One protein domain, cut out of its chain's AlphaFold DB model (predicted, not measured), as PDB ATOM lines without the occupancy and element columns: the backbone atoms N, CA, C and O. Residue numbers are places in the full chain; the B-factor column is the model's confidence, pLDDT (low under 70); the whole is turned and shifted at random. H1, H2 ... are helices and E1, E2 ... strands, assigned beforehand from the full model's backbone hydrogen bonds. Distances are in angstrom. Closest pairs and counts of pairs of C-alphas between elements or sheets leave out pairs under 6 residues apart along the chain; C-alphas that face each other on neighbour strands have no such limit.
ATOM      1  N   GLU A 377      -5.384  12.172  39.562       85.94
ATOM      2  CA  GLU A 377      -6.122  13.412  39.275       85.94
ATOM      3  C   GLU A 377      -6.786  13.371  37.890       85.94
ATOM      4  O   GLU A 377      -6.100  13.420  36.870       85.94
ATOM      5  N   VAL A 378      -8.120  13.386  37.845       80.38
ATOM      6  CA  VAL A 378      -8.899  13.554  36.605       80.38
ATOM      7  C   VAL A 378      -9.425  14.986  36.530       80.38
ATOM      8  O   VAL A 378      -9.960  15.514  37.505       80.38
ATOM      9  N   LYS A 379      -9.264  15.635  35.373       83.06
ATOM     10  CA  LYS A 379      -9.631  17.042  35.148       83.06
ATOM     11  C   LYS A 379     -10.709  17.136  34.079       83.06
ATOM     12  O   LYS A 379     -10.459  16.765  32.937       83.06
ATOM     13  N   ASN A 380     -11.884  17.628  34.456       83.50
ATOM     14  CA  ASN A 380     -13.018  17.827  33.556       83.50
ATOM     15  C   ASN A 380     -13.923  18.958  34.076       83.50
ATOM     16  O   ASN A 380     -13.714  19.457  35.180       83.50
ATOM     17  N   ASP A 381     -14.905  19.359  33.277       84.19
ATOM     18  CA  ASP A 381     -16.055  20.150  33.722       84.19
ATOM     19  C   ASP A 381     -17.154  19.181  34.198       84.19
ATOM     20  O   ASP A 381     -17.952  18.684  33.406       84.19
ATOM     21  N   PHE A 382     -17.106  18.814  35.481       80.69
ATOM     22  CA  PHE A 382     -17.970  17.798  36.097       80.69
ATOM     23  C   PHE A 382     -19.358  18.321  36.480       80.69
ATOM     24  O   PHE A 382     -20.263  17.518  36.698       80.69
ATOM     25  N   ASN A 383     -19.530  19.642  36.570       83.12
ATOM     26  CA  ASN A 383     -20.800  20.296  36.894       83.12
ATOM     27  C   ASN A 383     -21.435  21.030  35.693       83.12
ATOM     28  O   ASN A 383     -22.563  21.510  35.800       83.12
ATOM     29  N   GLY A 384     -20.736  21.118  34.556       84.38
ATOM     30  CA  GLY A 384     -21.208  21.784  33.343       84.38
ATOM     31  C   GLY A 384     -21.211  23.314  33.424       84.38
ATOM     32  O   GLY A 384     -21.915  23.958  32.640       84.38
ATOM     33  N   ASP A 385     -20.473  23.915  34.366       87.31
ATOM     34  CA  ASP A 385     -20.438  25.372  34.569       87.31
ATOM     35  C   ASP A 385     -19.460  26.113  33.632       87.31
ATOM     36  O   ASP A 385     -19.422  27.350  33.606       87.31
ATOM     37  N   GLY A 386     -18.706  25.373  32.814       90.81
ATOM     38  CA  GLY A 386     -17.689  25.881  31.897       90.81
ATOM     39  C   GLY A 386     -16.302  26.047  32.526       90.81
ATOM     40  O   GLY A 386     -15.392  26.551  31.857       90.81
ATOM     41  N   SER A 387     -16.115  25.659  33.789       92.62
ATOM     42  CA  SER A 387     -14.820  25.591  34.466       92.62
ATOM     43  C   SER A 387     -14.331  24.147  34.593       92.62
ATOM     44  O   SER A 387     -15.098  23.198  34.574       92.62
ATOM     45  N   THR A 388     -13.014  23.955  34.689       92.44
ATOM     46  CA  THR A 388     -12.431  22.622  34.892       92.44
ATOM     47  C   THR A 388     -12.136  22.418  36.370       92.44
ATOM     48  O   THR A 388     -11.289  23.122  36.929       92.44
ATOM     49  N   GLN A 389     -12.777  21.432  36.992       89.00
ATOM     50  CA  GLN A 389     -12.444  20.981  38.341       89.00
ATOM     51  C   GLN A 389     -11.479  19.783  38.277       89.00
ATOM     52  O   GLN A 389     -11.301  19.138  37.242       89.00
ATOM     53  N   THR A 390     -10.796  19.503  39.387       90.75
ATOM     54  CA  THR A 390      -9.959  18.303  39.542       90.75
ATOM     55  C   THR A 390     -10.640  17.366  40.524       90.75
ATOM     56  O   THR A 390     -10.864  17.762  41.665       90.75
ATOM     57  N   LEU A 391     -10.929  16.139  40.102       87.25
ATOM     58  CA  LEU A 391     -11.320  15.061  41.000       87.25
ATOM     59  C   LEU A 391     -10.110  14.184  41.306       87.25
ATOM     60  O   LEU A 391      -9.352  13.837  40.401       87.25
ATOM     61  N   LYS A 392      -9.975  13.762  42.565       88.31
ATOM     62  CA  LYS A 392      -9.073  12.669  42.930       88.31
ATOM     63  C   LYS A 392      -9.824  11.354  43.000       88.31
ATOM     64  O   LYS A 392     -10.844  11.269  43.683       88.31
ATOM     65  N   ILE A 393      -9.288  10.344  42.324       84.31
ATOM     66  CA  ILE A 393      -9.862   9.002  42.239       84.31
ATOM     67  C   ILE A 393      -8.863   8.007  42.821       84.31
ATOM     68  O   ILE A 393      -7.752   7.861  42.321       84.31
ATOM     69  N   ASN A 394      -9.250   7.317  43.886       88.44
ATOM     70  CA  ASN A 394      -8.464   6.256  44.501       88.44
ATOM     71  C   ASN A 394      -8.944   4.896  43.981       88.44
ATOM     72  O   ASN A 394      -9.797   4.262  44.605       88.44
ATOM     73  N   LEU A 395      -8.423   4.451  42.833       83.81
ATOM     74  CA  LEU A 395      -8.866   3.202  42.196       83.81
ATOM     75  C   LEU A 395      -8.692   1.991  43.116       83.81
ATOM     76  O   LEU A 395      -9.569   1.132  43.171       83.81
ATOM     77  N   ALA A 396      -7.614   1.967  43.903       87.25
ATOM     78  CA  ALA A 396      -7.341   0.919  44.882       87.25
ATOM     79  C   ALA A 396      -8.499   0.687  45.873       87.25
ATOM     80  O   ALA A 396      -8.716  -0.451  46.285       87.25
ATOM     81  N   ALA A 397      -9.299   1.713  46.197       88.44
ATOM     82  CA  ALA A 397     -10.444   1.578  47.100       88.44
ATOM     83  C   ALA A 397     -11.495   0.571  46.603       88.44
ATOM     84  O   ALA A 397     -12.045  -0.159  47.421       88.44
ATOM     85  N   ILE A 398     -11.731   0.476  45.286       84.69
ATOM     86  CA  ILE A 398     -12.685  -0.484  44.697       84.69
ATOM     87  C   ILE A 398     -12.255  -1.937  44.961       84.69
ATOM     88  O   ILE A 398     -13.102  -2.820  45.073       84.69
ATOM     89  N   PHE A 399     -10.948  -2.183  45.083       89.00
ATOM     90  CA  PHE A 399     -10.381  -3.524  45.219       89.00
ATOM     91  C   PHE A 399     -10.041  -3.883  46.675       89.00
ATOM     92  O   PHE A 399     -10.283  -5.007  47.107       89.00
ATOM     93  N   ASP A 400      -9.524  -2.924  47.452       92.56
ATOM     94  CA  ASP A 400      -9.141  -3.115  48.859       92.56
ATOM     95  C   ASP A 400     -10.347  -2.982  49.817       92.56
ATOM     96  O   ASP A 400     -10.392  -3.602  50.886       92.56
ATOM     97  N   ASN A 401     -11.341  -2.171  49.438       92.69
ATOM     98  CA  ASN A 401     -12.569  -1.911  50.190       92.69
ATOM     99  C   ASN A 401     -13.807  -1.930  49.262       92.69
ATOM    100  O   ASN A 401     -14.509  -0.916  49.158       92.69
ATOM    101  N   PRO A 402     -14.074  -3.063  48.577       90.19
ATOM    102  CA  PRO A 402     -15.178  -3.174  47.629       90.19
ATOM    103  C   PRO A 402     -16.512  -2.776  48.261       90.19
ATOM    104  O   PRO A 402     -16.715  -2.863  49.473       90.19
ATOM    105  N   ILE A 403     -17.409  -2.278  47.420       87.56
ATOM    106  CA  ILE A 403     -18.743  -1.846  47.820       87.56
ATOM    107  C   ILE A 403     -19.567  -3.107  48.084       87.56
ATOM    108  O   ILE A 403     -19.664  -3.962  47.219       87.56
ATOM    109  N   GLU A 404     -20.153  -3.250  49.274       91.00
ATOM    110  CA  GLU A 404     -20.908  -4.467  49.620       91.00
ATOM    111  C   GLU A 404     -22.195  -4.597  48.783       91.00
ATOM    112  O   GLU A 404     -22.572  -5.697  48.393       91.00
ATOM    113  N   ASN A 405     -22.848  -3.476  48.452       89.31
ATOM    114  CA  ASN A 405     -23.945  -3.422  47.486       89.31
ATOM    115  C   ASN A 405     -24.043  -2.029  46.852       89.31
ATOM    116  O   ASN A 405     -24.203  -1.029  47.554       89.31
ATOM    117  N   PHE A 406     -23.969  -1.936  45.521       85.81
ATOM    118  CA  PHE A 406     -24.027  -0.635  44.838       85.81
ATOM    119  C   PHE A 406     -25.374   0.084  45.025       85.81
ATOM    120  O   PHE A 406     -25.412   1.314  44.986       85.81
ATOM    121  N   LYS A 407     -26.467  -0.642  45.301       87.31
ATOM    122  CA  LYS A 407     -27.787  -0.052  45.587       87.31
ATOM    123  C   LYS A 407     -27.803   0.742  46.902       87.31
ATOM    124  O   LYS A 407     -28.589   1.677  47.035       87.31
ATOM    125  N   GLU A 408     -26.912   0.441  47.851       87.75
ATOM    126  CA  GLU A 408     -26.781   1.171  49.129       87.75
ATOM    127  C   GLU A 408     -26.086   2.537  48.985       87.75
ATOM    128  O   GLU A 408     -26.131   3.363  49.897       87.75
ATOM    129  N   LEU A 409     -25.465   2.808  47.833       86.56
ATOM    130  CA  LEU A 409     -24.862   4.107  47.518       86.56
ATOM    131  C   LEU A 409     -25.887   5.136  47.022       86.56
ATOM    132  O   LEU A 409     -25.565   6.320  46.910       86.56
ATOM    133  N   LEU A 410     -27.111   4.695  46.727       87.00
ATOM    134  CA  LEU A 410     -28.205   5.543  46.269       87.00
ATOM    135  C   LEU A 410     -29.054   6.035  47.456       87.00
ATOM    136  O   LEU A 410     -29.254   5.287  48.418       87.00
ATOM    137  N   PRO A 411     -29.604   7.263  47.403       90.44
ATOM    138  CA  PRO A 411     -30.615   7.722  48.359       90.44
ATOM    139  C   PRO A 411     -31.800   6.753  48.419       90.44
ATOM    140  O   PRO A 411     -32.133   6.138  47.412       90.44
ATOM    141  N   GLU A 412     -32.454   6.625  49.576       92.94
ATOM    142  CA  GLU A 412     -33.542   5.653  49.769       92.94
ATOM    143  C   GLU A 412     -34.659   5.817  48.718       92.94
ATOM    144  O   GLU A 412     -35.161   6.927  48.496       92.94
ATOM    145  N   TYR A 413     -35.045   4.712  48.071       91.38
ATOM    146  CA  TYR A 413     -36.040   4.706  46.997       91.38
ATOM    147  C   TYR A 413     -37.013   3.526  47.064       91.38
ATOM    148  O   TYR A 413     -36.766   2.482  47.663       91.38
ATOM    149  N   SER A 414     -38.132   3.700  46.368       91.88
ATOM    150  CA  SER A 414     -39.097   2.654  46.043       91.88
ATOM    151  C   SER A 414     -39.262   2.546  44.528       91.88
ATOM    152  O   SER A 414     -38.979   3.496  43.794       91.88
ATOM    153  N   LEU A 415     -39.692   1.376  44.057       89.50
ATOM    154  CA  LEU A 415     -39.835   1.073  42.636       89.50
ATOM    155  C   LEU A 415     -41.281   0.790  42.257       89.50
ATOM    156  O   LEU A 415     -42.044   0.186  43.014       89.50
ATOM    157  N   LYS A 416     -41.608   1.150  41.021       88.62
ATOM    158  CA  LYS A 416     -42.798   0.697  40.312       88.62
ATOM    159  C   LYS A 416     -42.372   0.252  38.918       88.62
ATOM    160  O   LYS A 416     -41.923   1.085  38.139       88.62
ATOM    161  N   ILE A 417     -42.512  -1.037  38.615       85.69
ATOM    162  CA  ILE A 417     -42.234  -1.589  37.283       85.69
ATOM    163  C   ILE A 417     -43.552  -2.002  36.636       85.69
ATOM    164  O   ILE A 417     -44.355  -2.719  37.235       85.69
ATOM    165  N   GLU A 418     -43.781  -1.529  35.418       84.75
ATOM    166  CA  GLU A 418     -44.968  -1.819  34.615       84.75
ATOM    167  C   GLU A 418     -44.560  -2.278  33.213       84.75
ATOM    168  O   GLU A 418     -43.489  -1.934  32.717       84.75
ATOM    169  N   THR A 419     -45.415  -3.065  32.558       82.56
ATOM    170  CA  THR A 419     -45.203  -3.466  31.162       82.56
ATOM    171  C   THR A 419     -46.022  -2.574  30.236       82.56
ATOM    172  O   THR A 419     -47.248  -2.691  30.174       82.56
ATOM    173  N   GLU A 420     -45.351  -1.717  29.470       79.75
ATOM    174  CA  GLU A 420     -45.962  -0.856  28.458       79.75
ATOM    175  C   GLU A 420     -45.557  -1.323  27.054       79.75
ATOM    176  O   GLU A 420     -44.381  -1.464  26.730       79.75
ATOM    177  N   ASN A 421     -46.544  -1.592  26.193       77.81
ATOM    178  CA  ASN A 421     -46.343  -2.026  24.799       77.81
ATOM    179  C   ASN A 421     -45.432  -3.267  24.603       77.81
ATOM    180  O   ASN A 421     -44.895  -3.458  23.516       77.81
ATOM    181  N   GLY A 422     -45.292  -4.124  25.622       74.00
ATOM    182  CA  GLY A 422     -44.451  -5.333  25.585       74.00
ATOM    183  C   GLY A 422     -43.023  -5.152  26.118       74.00
ATOM    184  O   GLY A 422     -42.245  -6.106  26.080       74.00
ATOM    185  N   TYR A 423     -42.705  -3.966  26.642       73.62
ATOM    186  CA  TYR A 423     -41.431  -3.631  27.276       73.62
ATOM    187  C   TYR A 423     -41.641  -3.210  28.729       73.62
ATOM    188  O   TYR A 423     -42.744  -2.812  29.109       73.62
ATOM    189  N   LEU A 424     -40.585  -3.257  29.536       76.94
ATOM    190  CA  LEU A 424     -40.614  -2.732  30.897       76.94
ATOM    191  C   LEU A 424     -40.472  -1.198  30.902       76.94
ATOM    192  O   LEU A 424     -39.755  -0.612  30.086       76.94
ATOM    193  N   SER A 425     -41.176  -0.556  31.831       79.88
ATOM    194  CA  SER A 425     -40.997   0.840  32.232       79.88
ATOM    195  C   SER A 425     -40.866   0.883  33.749       79.88
ATOM    196  O   SER A 425     -41.675   0.268  34.450       79.88
ATOM    197  N   THR A 426     -39.860   1.597  34.253       81.88
ATOM    198  CA  THR A 426     -39.584   1.672  35.689       81.88
ATOM    199  C   THR A 426     -39.677   3.108  36.176       81.88
ATOM    200  O   THR A 426     -39.027   4.005  35.650       81.88
ATOM    201  N   THR A 427     -40.436   3.324  37.243       85.81
ATOM    202  CA  THR A 427     -40.427   4.578  37.994       85.81
ATOM    203  C   THR A 427     -39.697   4.364  39.310       85.81
ATOM    204  O   THR A 427     -40.048   3.469  40.083       85.81
ATOM    205  N   ILE A 428     -38.692   5.201  39.557       88.88
ATOM    206  CA  ILE A 428     -38.000   5.331  40.836       88.88
ATOM    207  C   ILE A 428     -38.667   6.483  41.589       88.88
ATOM    208  O   ILE A 428     -38.708   7.613  41.094       88.88
ATOM    209  N   THR A 429     -39.176   6.209  42.786       92.25
ATOM    210  CA  THR A 429     -39.725   7.225  43.693       92.25
ATOM    211  C   THR A 429     -38.822   7.321  44.913       92.25
ATOM    212  O   THR A 429     -38.788   6.400  45.734       92.25
ATOM    213  N   TRP A 430     -38.095   8.431  45.046       92.56
ATOM    214  CA  TRP A 430     -37.247   8.701  46.207       92.56
ATOM    215  C   TRP A 430     -38.103   8.882  47.470       92.56
ATOM    216  O   TRP A 430     -39.133   9.566  47.452       92.56
ATOM    217  N   THR A 431     -37.653   8.320  48.594       95.50
ATOM    218  CA  THR A 431     -38.292   8.507  49.909       95.50
ATOM    219  C   THR A 431     -38.224   9.973  50.358       95.50
ATOM    220  O   THR A 431     -39.130  10.467  51.033       95.50
ATOM    221  N   ALA A 432     -37.182  10.699  49.940       94.69
ATOM    222  CA  ALA A 432     -37.050  12.135  50.150       94.69
ATOM    223  C   ALA A 432     -38.161  12.930  49.442       94.69
ATOM    224  O   ALA A 432     -38.423  12.740  48.257       94.69
ATOM    225  N   THR A 433     -38.784  13.863  50.164       96.31
ATOM    226  CA  THR A 433     -39.868  14.723  49.653       96.31
ATOM    227  C   THR A 433     -39.379  16.050  49.074       96.31
ATOM    228  O   THR A 433     -40.162  16.796  48.488       96.31
ATOM    229  N   ASP A 434     -38.098  16.359  49.253       94.81
ATOM    230  CA  ASP A 434     -37.440  17.569  48.772       94.81
ATOM    231  C   ASP A 434     -35.934  17.323  48.576       94.81
ATOM    232  O   ASP A 434     -35.352  16.400  49.147       94.81
ATOM    233  N   PHE A 435     -35.284  18.196  47.807       93.31
ATOM    234  CA  PHE A 435     -33.850  18.098  47.526       93.31
ATOM    235  C   PHE A 435     -32.957  18.146  48.784       93.31
ATOM    236  O   PHE A 435     -31.877  17.557  48.805       93.31
ATOM    237  N   SER A 436     -33.400  18.821  49.853       94.25
ATOM    238  CA  SER A 436     -32.624  18.934  51.096       94.25
ATOM    239  C   SER A 436     -32.645  17.672  51.963       94.25
ATOM    240  O   SER A 436     -31.764  17.502  52.802       94.25
ATOM    241  N   SER A 437     -33.622  16.788  51.753       95.50
ATOM    242  CA  SER A 437     -33.728  15.471  52.395       95.50
ATOM    243  C   SER A 437     -33.245  14.321  51.503       95.50
ATOM    244  O   SER A 437     -33.033  13.216  51.995       95.50
ATOM    245  N   TRP A 438     -33.031  14.565  50.207       94.44
ATOM    246  CA  TRP A 438     -32.447  13.605  49.267       94.44
ATOM    247  C   TRP A 438     -30.927  13.558  49.459       94.44
ATOM    248  O   TRP A 438     -30.227  14.425  48.953       94.44
ATOM    249  N   THR A 439     -30.406  12.600  50.230       94.38
ATOM    250  CA  THR A 439     -28.983  12.557  50.629       94.38
ATOM    251  C   THR A 439     -28.248  11.331  50.094       94.38
ATOM    252  O   THR A 439     -28.741  10.214  50.260       94.38
ATOM    253  N   ILE A 440     -27.046  11.523  49.549       91.69
ATOM    254  CA  ILE A 440     -26.121  10.454  49.151       91.69
ATOM    255  C   ILE A 440     -25.567   9.765  50.418       91.69
ATOM    256  O   ILE A 440     -24.867  10.422  51.194       91.69
ATOM    257  N   PRO A 441     -25.836   8.463  50.666       92.62
ATOM    258  CA  PRO A 441     -25.452   7.802  51.920       92.62
ATOM    259  C   PRO A 441     -23.938   7.694  52.140       92.62
ATOM    260  O   PRO A 441     -23.466   7.815  53.272       92.62
ATOM    261  N   ASN A 442     -23.166   7.489  51.067       92.50
ATOM    262  CA  ASN A 442     -21.704   7.430  51.111       92.50
ATOM    263  C   ASN A 442     -21.072   8.268  49.983       92.50
ATOM    264  O   ASN A 442     -20.672   7.717  48.958       92.50
ATOM    265  N   PRO A 443     -20.916   9.590  50.183       92.44
ATOM    266  CA  PRO A 443     -20.360  10.505  49.181       92.44
ATOM    267  C   PRO A 443     -18.923  10.172  48.739       92.44
ATOM    268  O   PRO A 443     -18.494  10.586  47.665       92.44
ATOM    269  N   THR A 444     -18.184   9.382  49.531       93.38
ATOM    270  CA  THR A 444     -16.821   8.940  49.186       93.38
ATOM    271  C   THR A 444     -16.781   7.689  48.312       93.38
ATOM    272  O   THR A 444     -15.697   7.324  47.859       93.38
ATOM    273  N   PHE A 445     -17.911   6.994  48.120       89.06
ATOM    274  CA  PHE A 445     -18.007   5.724  47.386       89.06
ATOM    275  C   PHE A 445     -16.957   4.708  47.875       89.06
ATOM    276  O   PHE A 445     -16.048   4.303  47.155       89.06
ATOM    277  N   ASN A 446     -17.037   4.367  49.167       91.06
ATOM    278  CA  ASN A 446     -16.079   3.511  49.889       91.06
ATOM    279  C   ASN A 446     -14.607   3.977  49.866       91.06
ATOM    280  O   ASN A 446     -13.700   3.202  50.180       91.06
ATOM    281  N   GLY A 447     -14.370   5.260  49.584       91.50
ATOM    282  CA  GLY A 447     -13.042   5.866  49.509       91.50
ATOM    283  C   GLY A 447     -12.509   6.032  48.085       91.50
ATOM    284  O   GLY A 447     -11.388   6.520  47.947       91.50
ATOM    285  N   LEU A 448     -13.291   5.678  47.055       87.75
ATOM    286  CA  LEU A 448     -13.001   5.954  45.644       87.75
ATOM    287  C   LEU A 448     -12.840   7.457  45.378       87.75
ATOM    288  O   LEU A 448     -11.932   7.855  44.652       87.75
ATOM    289  N   PHE A 449     -13.670   8.289  46.010       90.75
ATOM    290  CA  PHE A 449     -13.612   9.751  45.937       90.75
ATOM    291  C   PHE A 449     -13.197  10.331  47.303       90.75
ATOM    292  O   PHE A 449     -14.037  10.843  48.047       90.75
ATOM    293  N   PRO A 450     -11.907  10.251  47.688       94.56
ATOM    294  CA  PRO A 450     -11.455  10.523  49.057       94.56
ATOM    295  C   PRO A 450     -11.670  11.970  49.536       94.56
ATOM    296  O   PRO A 450     -11.630  12.225  50.738       94.56
ATOM    297  N   GLU A 451     -11.892  12.927  48.630       95.50
ATOM    298  CA  GLU A 451     -12.113  14.340  48.982       95.50
ATOM    299  C   GLU A 451     -13.608  14.701  49.135       95.50
ATOM    300  O   GLU A 451     -13.945  15.619  49.904       95.50
ATOM    301  N   LEU A 452     -14.509  13.932  48.502       94.94
ATOM    302  CA  LEU A 452     -15.971  14.098  48.540       94.94
ATOM    303  C   LEU A 452     -16.537  13.532  49.849       94.94
ATOM    304  O   LEU A 452     -17.143  12.474  49.928       94.94
ATOM    305  N   THR A 453     -16.253  14.253  50.927       95.62
ATOM    306  CA  THR A 453     -16.419  13.799  52.318       95.62
ATOM    307  C   THR A 453     -17.789  14.099  52.931       95.62
ATOM    308  O   THR A 453     -18.044  13.669  54.054       95.62
ATOM    309  N   THR A 454     -18.660  14.833  52.232       96.38
ATOM    310  CA  THR A 454     -20.045  15.113  52.649       96.38
ATOM    311  C   THR A 454     -20.973  15.152  51.434       96.38
ATOM    312  O   THR A 454     -20.508  15.324  50.304       96.38
ATOM    313  N   ASP A 455     -22.277  14.991  51.669       94.31
ATOM    314  CA  ASP A 455     -23.324  15.032  50.639       94.31
ATOM    315  C   ASP A 455     -23.329  16.377  49.897       94.31
ATOM    316  O   ASP A 455     -23.368  16.416  48.668       94.31
ATOM    317  N   GLU A 456     -23.177  17.480  50.632       95.19
ATOM    318  CA  GLU A 456     -23.147  18.828  50.068       95.19
ATOM    319  C   GLU A 456     -21.943  19.022  49.145       95.19
ATOM    320  O   GLU A 456     -22.099  19.570  48.059       95.19
ATOM    321  N   LYS A 457     -20.759  18.523  49.533       94.81
ATOM    322  CA  LYS A 457     -19.555  18.584  48.687       94.81
ATOM    323  C   LYS A 457     -19.704  17.780  47.404       94.81
ATOM    324  O   LYS A 457     -19.227  18.218  46.366       94.81
ATOM    325  N   PHE A 458     -20.305  16.595  47.487       93.00
ATOM    326  CA  PHE A 458     -20.536  15.746  46.321       93.00
ATOM    327  C   PHE A 458     -21.488  16.438  45.341       93.00
ATOM    328  O   PHE A 458     -21.160  16.600  44.169       93.00
ATOM    329  N   LYS A 459     -22.620  16.945  45.842       90.19
ATOM    330  CA  LYS A 459     -23.591  17.705  45.045       90.19
ATOM    331  C   LYS A 459     -22.995  18.969  44.429       90.19
ATOM    332  O   LYS A 459     -23.173  19.194  43.239       90.19
ATOM    333  N   GLU A 460     -22.254  19.761  45.209       92.00
ATOM    334  CA  GLU A 460     -21.559  20.966  44.734       92.00
ATOM    335  C   GLU A 460     -20.552  20.634  43.622       92.00
ATOM    336  O   GLU A 460     -20.511  21.326  42.605       92.00
ATOM    337  N   PHE A 461     -19.779  19.553  43.780       90.25
ATOM    338  CA  PHE A 461     -18.768  19.134  42.808       90.25
ATOM    339  C   PHE A 461     -19.367  18.693  41.462       90.25
ATOM    340  O   PHE A 461     -18.800  19.011  40.420       90.25
ATOM    341  N   PHE A 462     -20.512  18.003  41.479       85.88
ATOM    342  CA  PHE A 462     -21.198  17.510  40.275       85.88
ATOM    343  C   PHE A 462     -22.343  18.413  39.783       85.88
ATOM    344  O   PHE A 462     -23.100  18.023  38.901       85.88
ATOM    345  N   GLY A 463     -22.509  19.618  40.346       87.75
ATOM    346  CA  GLY A 463     -23.562  20.554  39.922       87.75
ATOM    347  C   GLY A 463     -24.988  20.082  40.209       87.75
ATOM    348  O   GLY A 463     -25.932  20.559  39.586       87.75
ATOM    349  N   ILE A 464     -25.160  19.139  41.135       87.31
ATOM    350  CA  ILE A 464     -26.467  18.586  41.475       87.31
ATOM    351  C   ILE A 464     -27.192  19.599  42.364       87.31
ATOM    352  O   ILE A 464     -26.806  19.818  43.515       87.31
ATOM    353  N   ASP A 465     -28.254  20.208  41.838       88.31
ATOM    354  CA  ASP A 465     -29.044  21.231  42.522       88.31
ATOM    355  C   ASP A 465     -30.538  20.870  42.665       88.31
ATOM    356  O   ASP A 465     -31.023  19.824  42.225       88.31
ATOM    357  N   GLY A 466     -31.275  21.754  43.342       87.75
ATOM    358  CA  GLY A 466     -32.709  21.596  43.574       87.75
ATOM    359  C   GLY A 466     -33.609  22.051  42.422       87.75
ATOM    360  O   GLY A 466     -34.804  21.762  42.475       87.75
ATOM    361  N   ASP A 467     -33.083  22.738  41.403       83.06
ATOM    362  CA  ASP A 467     -33.873  23.252  40.275       83.06
ATOM    363  C   ASP A 467     -34.177  22.134  39.258       83.06
ATOM    364  O   ASP A 467     -35.215  22.165  38.587       83.06
ATOM    365  N   GLY A 468     -33.316  21.109  39.181       78.12
ATOM    366  CA  GLY A 468     -33.541  19.884  38.399       78.12
ATOM    367  C   GLY A 468     -34.217  18.722  39.148       78.12
ATOM    368  O   GLY A 468     -34.735  17.802  38.503       78.12
ATOM    369  N   TRP A 469     -34.224  18.731  40.487       87.81
ATOM    370  CA  TRP A 469     -34.630  17.576  41.298       87.81
ATOM    371  C   TRP A 469     -36.130  17.243  41.207       87.81
ATOM    372  O   TRP A 469     -37.001  18.116  41.212       87.81
ATOM    373  N   LYS A 470     -36.444  15.942  41.185       88.19
ATOM    374  CA  LYS A 470     -37.810  15.400  41.201       88.19
ATOM    375  C   LYS A 470     -37.884  14.220  42.159       88.19
ATOM    376  O   LYS A 470     -37.003  13.367  42.137       88.19
ATOM    377  N   GLN A 471     -38.972  14.132  42.926       90.75
ATOM    378  CA  GLN A 471     -39.235  12.982  43.794       90.75
ATOM    379  C   GLN A 471     -39.474  11.690  42.996       90.75
ATOM    380  O   GLN A 471     -39.047  10.620  43.419       90.75
ATOM    381  N   GLU A 472     -40.139  11.794  41.845       90.69
ATOM    382  CA  GLU A 472     -40.386  10.672  40.938       90.69
ATOM    383  C   GLU A 472     -39.586  10.865  39.651       90.69
ATOM    384  O   GLU A 472     -39.688  11.900  38.979       90.69
ATOM    385  N   VAL A 473     -38.798   9.851  39.306       83.81
ATOM    386  CA  VAL A 473     -38.031   9.771  38.066       83.81
ATOM    387  C   VAL A 473     -38.517   8.540  37.316       83.81
ATOM    388  O   VAL A 473     -38.320   7.411  37.760       83.81
ATOM    389  N   GLN A 474     -39.163   8.754  36.170       77.50
ATOM    390  CA  GLN A 474     -39.379   7.667  35.223       77.50
ATOM    391  C   GLN A 474     -38.029   7.366  34.577       77.50
ATOM    392  O   GLN A 474     -37.509   8.178  33.810       77.50
ATOM    393  N   ALA A 475     -37.459   6.220  34.924       66.00
ATOM    394  CA  ALA A 475     -36.356   5.657  34.185       66.00
ATOM    395  C   ALA A 475     -36.932   5.076  32.889       66.00
ATOM    396  O   ALA A 475     -37.688   4.099  32.900       66.00
ATOM    397  N   ASP A 476     -36.592   5.699  31.760       53.69
ATOM    398  CA  ASP A 476     -36.681   4.994  30.489       53.69
ATOM    399  C   ASP A 476     -35.706   3.797  30.481       53.69
ATOM    400  O   ASP A 476     -34.908   3.595  31.402       53.69
ATOM    401  N   GLN A 477     -35.815   2.966  29.451       49.44
ATOM    402  CA  GLN A 477     -35.084   1.705  29.338       49.44
ATOM    403  C   GLN A 477     -33.553   1.865  29.385       49.44
ATOM    404  O   GLN A 477     -32.876   0.978  29.897       49.44
ATOM    405  N   ALA A 478     -33.004   2.994  28.932       37.78
ATOM    406  CA  ALA A 478     -31.588   3.321  29.091       37.78
ATOM    407  C   ALA A 478     -31.308   4.067  30.409       37.78
ATOM    408  O   ALA A 478     -30.240   3.913  31.005       37.78
ATOM    409  N   ALA A 479     -32.268   4.858  30.892       39.75
ATOM    410  CA  ALA A 479     -32.061   5.771  32.007       39.75
ATOM    411  C   ALA A 479     -31.839   5.092  33.365       39.75
ATOM    412  O   ALA A 479     -31.220   5.693  34.226       39.75
ATOM    413  N   LEU A 480     -32.279   3.856  33.617       43.47
ATOM    414  CA  LEU A 480     -32.087   3.231  34.943       43.47
ATOM    415  C   LEU A 480     -30.601   3.004  35.280       43.47
ATOM    416  O   LEU A 480     -30.178   3.165  36.424       43.47
ATOM    417  N   LEU A 481     -29.806   2.699  34.252       41.69
ATOM    418  CA  LEU A 481     -28.354   2.546  34.333       41.69
ATOM    419  C   LEU A 481     -27.579   3.668  33.630       41.69
ATOM    420  O   LEU A 481     -26.353   3.641  33.656       41.69
ATOM    421  N   SER A 482     -28.267   4.705  33.132       38.69
ATOM    422  CA  SER A 482     -27.695   6.055  33.040       38.69
ATOM    423  C   SER A 482     -27.793   6.791  34.379       38.69
ATOM    424  O   SER A 482     -26.859   7.481  34.729       38.69
ATOM    425  N   ILE A 483     -28.824   6.581  35.203       39.97
ATOM    426  CA  ILE A 483     -29.040   7.294  36.476       39.97
ATOM    427  C   ILE A 483     -27.911   7.053  37.483       39.97
ATOM    428  O   ILE A 483     -27.565   7.978  38.205       39.97
ATOM    429  N   ILE A 484     -27.304   5.863  37.533       40.50
ATOM    430  CA  ILE A 484     -26.127   5.636  38.390       40.50
ATOM    431  C   ILE A 484     -24.926   6.476  37.886       40.50
ATOM    432  O   ILE A 484     -24.433   7.286  38.666       40.50
ATOM    433  N   PRO A 485     -24.503   6.387  36.607       37.69
ATOM    434  CA  PRO A 485     -23.593   7.339  35.950       37.69
ATOM    435  C   PRO A 485     -23.939   8.837  36.123       37.69
ATOM    436  O   PRO A 485     -23.092   9.633  36.518       37.69
ATOM    437  N   ASP A 486     -25.181   9.238  35.876       34.03
ATOM    438  CA  ASP A 486     -25.628  10.632  35.810       34.03
ATOM    439  C   ASP A 486     -25.758  11.254  37.212       34.03
ATOM    440  O   ASP A 486     -25.371  12.403  37.405       34.03
ATOM    441  N   ILE A 487     -26.207  10.496  38.228       35.31
ATOM    442  CA  ILE A 487     -26.111  10.899  39.650       35.31
ATOM    443  C   ILE A 487     -24.646  10.943  40.101       35.31
ATOM    444  O   ILE A 487     -24.292  11.749  40.959       35.31
ATOM    445  N   LEU A 488     -23.784  10.106  39.522       36.81
ATOM    446  CA  LEU A 488     -22.340  10.170  39.729       36.81
ATOM    447  C   LEU A 488     -21.661  11.319  38.962       36.81
ATOM    448  O   LEU A 488     -20.454  11.472  39.111       36.81
ATOM    449  N   GLY A 489     -22.376  12.101  38.140       28.19
ATOM    450  CA  GLY A 489     -21.781  13.127  37.267       28.19
ATOM    451  C   GLY A 489     -20.724  12.568  36.303       28.19
ATOM    452  O   GLY A 489     -19.829  13.278  35.840       28.19
ATOM    453  N   PHE A 490     -20.798  11.267  36.034       33.22
ATOM    454  CA  PHE A 490     -19.777  10.484  35.370       33.22
ATOM    455  C   PHE A 490     -20.420   9.534  34.384       33.22
ATOM    456  O   PHE A 490     -21.099   8.598  34.781       33.22
ATOM    457  N   SER A 491     -19.966   9.569  33.136       30.94
ATOM    458  CA  SER A 491     -19.747   8.288  32.470       30.94
ATOM    459  C   SER A 491     -18.679   7.537  33.282       30.94
ATOM    460  O   SER A 491     -17.483   7.715  33.075       30.94
ATOM    461  N   PHE A 492     -19.107   6.728  34.257       32.94
ATOM    462  CA  PHE A 492     -18.230   5.907  35.112       32.94
ATOM    463  C   PHE A 492     -17.393   4.959  34.229       32.94
ATOM    464  O   PHE A 492     -16.198   4.759  34.430       32.94
ATOM    465  N   PHE A 493     -18.031   4.525  33.138       33.28
ATOM    466  CA  PHE A 493     -17.480   3.929  31.925       33.28
ATOM    467  C   PHE A 493     -16.282   4.680  31.314       33.28
ATOM    468  O   PHE A 493     -15.317   4.042  30.917       33.28
ATOM    469  N   SER A 494     -16.292   6.016  31.265       29.86
ATOM    470  CA  SER A 494     -15.206   6.810  30.675       29.86
ATOM    471  C   SER A 494     -13.951   6.858  31.535       29.86
ATOM    472  O   SER A 494     -12.895   7.103  30.978       29.86
ATOM    473  N   ILE A 495     -14.008   6.623  32.852       30.66
ATOM    474  CA  ILE A 495     -12.778   6.484  33.656       30.66
ATOM    475  C   ILE A 495     -12.084   5.162  33.299       30.66
ATOM    476  O   ILE A 495     -10.884   5.151  33.034       30.66
ATOM    477  N   PHE A 496     -12.855   4.074  33.204       31.70
ATOM    478  CA  PHE A 496     -12.380   2.752  32.778       31.70
ATOM    479  C   PHE A 496     -12.101   2.630  31.264       31.70
ATOM    480  O   PHE A 496     -11.566   1.609  30.850       31.70
ATOM    481  N   GLY A 497     -12.450   3.653  30.472       28.50
ATOM    482  CA  GLY A 497     -12.054   3.834  29.065       28.50
ATOM    483  C   GLY A 497     -11.129   5.042  28.812       28.50
ATOM    484  O   GLY A 497     -10.888   5.413  27.657       28.50
ATOM    485  N   LEU A 498     -10.659   5.711  29.872       25.55
ATOM    486  CA  LEU A 498      -9.534   6.663  29.861       25.55
ATOM    487  C   LEU A 498      -8.253   5.935  30.288       25.55
ATOM    488  O   LEU A 498      -7.197   6.089  29.657       25.55
TER     489      LEU A 498
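Overview. This is residues 377 to 498 of the 499 residues of an uncharacterized protein of Chloroherpeton thalassium (strain ATCC 35110 / GB-78) (UniProt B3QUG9). Two small sheets stand at opposite ends of the domain: the hairpin E1 E2 at one end, and at the other a three-stranded sheet in which E3 and E4 make a long hairpin with the short E5 along one side. Short helices and loops, among them the long link of residues 431 to 454, join the two ends; H4 packs on the larger sheet over E5, H2 lies nearer the middle and touches no other helix, and H1, H3 and H5 are nearer the E1 E2 end. The printed part has 122 residues, with five named helices and five named strands in the order E1 E2 H1 H2 E3 E4 H3 E5 H4 H5; the sheets, E1 - E2 and E3 - E4 - E5, are antiparallel. The class is mixed, helices and strands, with under half of the residues in named elements. The whole is compact, with a radius of gyration of the C-alphas of 15.3 A and spans of 45 by 31 by 26 A.

Arrangement. E1, residues 377 to 380, and E2, residues 389 to 393, are an antiparallel hairpin at 142 degrees, with N 378 and O 391 2.9 A apart, within hydrogen-bond range. E3, residues 413 to 420, and E4, residues 423 to 430, are an antiparallel hairpin at 159 degrees, with N 416 and O 427 2.9 A apart. E5, residues 472 to 475, is antiparallel to E4 at 150 degrees, with N 475 and O 426 2.8 A apart; E3 and E5 are the edge strands. H3, residues 455 to 461, comes closest to E2 with the C-alphas of Phe 461 and Gln 389, 8.0 A apart. H4, residues 479 to 487, is on the sheet E3 E4 E5 at a height of 9.9 A, over E5, and only just slantwise to the strands, at 32 degrees to E5 on the local plane. Its closest C-alphas to E5 are those of Ile 483 and Ala 475, 7.8 A apart. H4 and H5, residues 492 to 496, are close but not clearly touching; their closest C-alphas, of Pro 485 and Phe 492, are 5.6 A apart. H1, residues 396 to 400, and H2, residues 406 to 409, are apart. In H1 and H3 every O i to N i+4 pair is within hydrogen-bond range; in H4 3 of 5 are, in H5 0 of 1, with 2 of 2 O i to N i+3 pairs within range, and H2 is too short for an i+4 pair.

Along the chain. E1 begins at C-alpha 377 (-6.122, 13.412, 39.275). E2 is 12.9 A long, E3 21.8 A and E4 23.0 A; E4 ends at C-alpha 430 (-37.247, 8.701, 46.207). H4 is 11.0 A long, and H5 ends at C-alpha 496 (-12.380, 2.752, 32.778).

Size, cuts and confidence. The C-alphas farthest apart, of Glu 377 and Asn 421, are 45.4 A apart. The printed part has no cut. The link E4 to H3, residues 431 to 454, is long. Mean pLDDT of the printed part is 78.5; residues 475 to 498 are under 70.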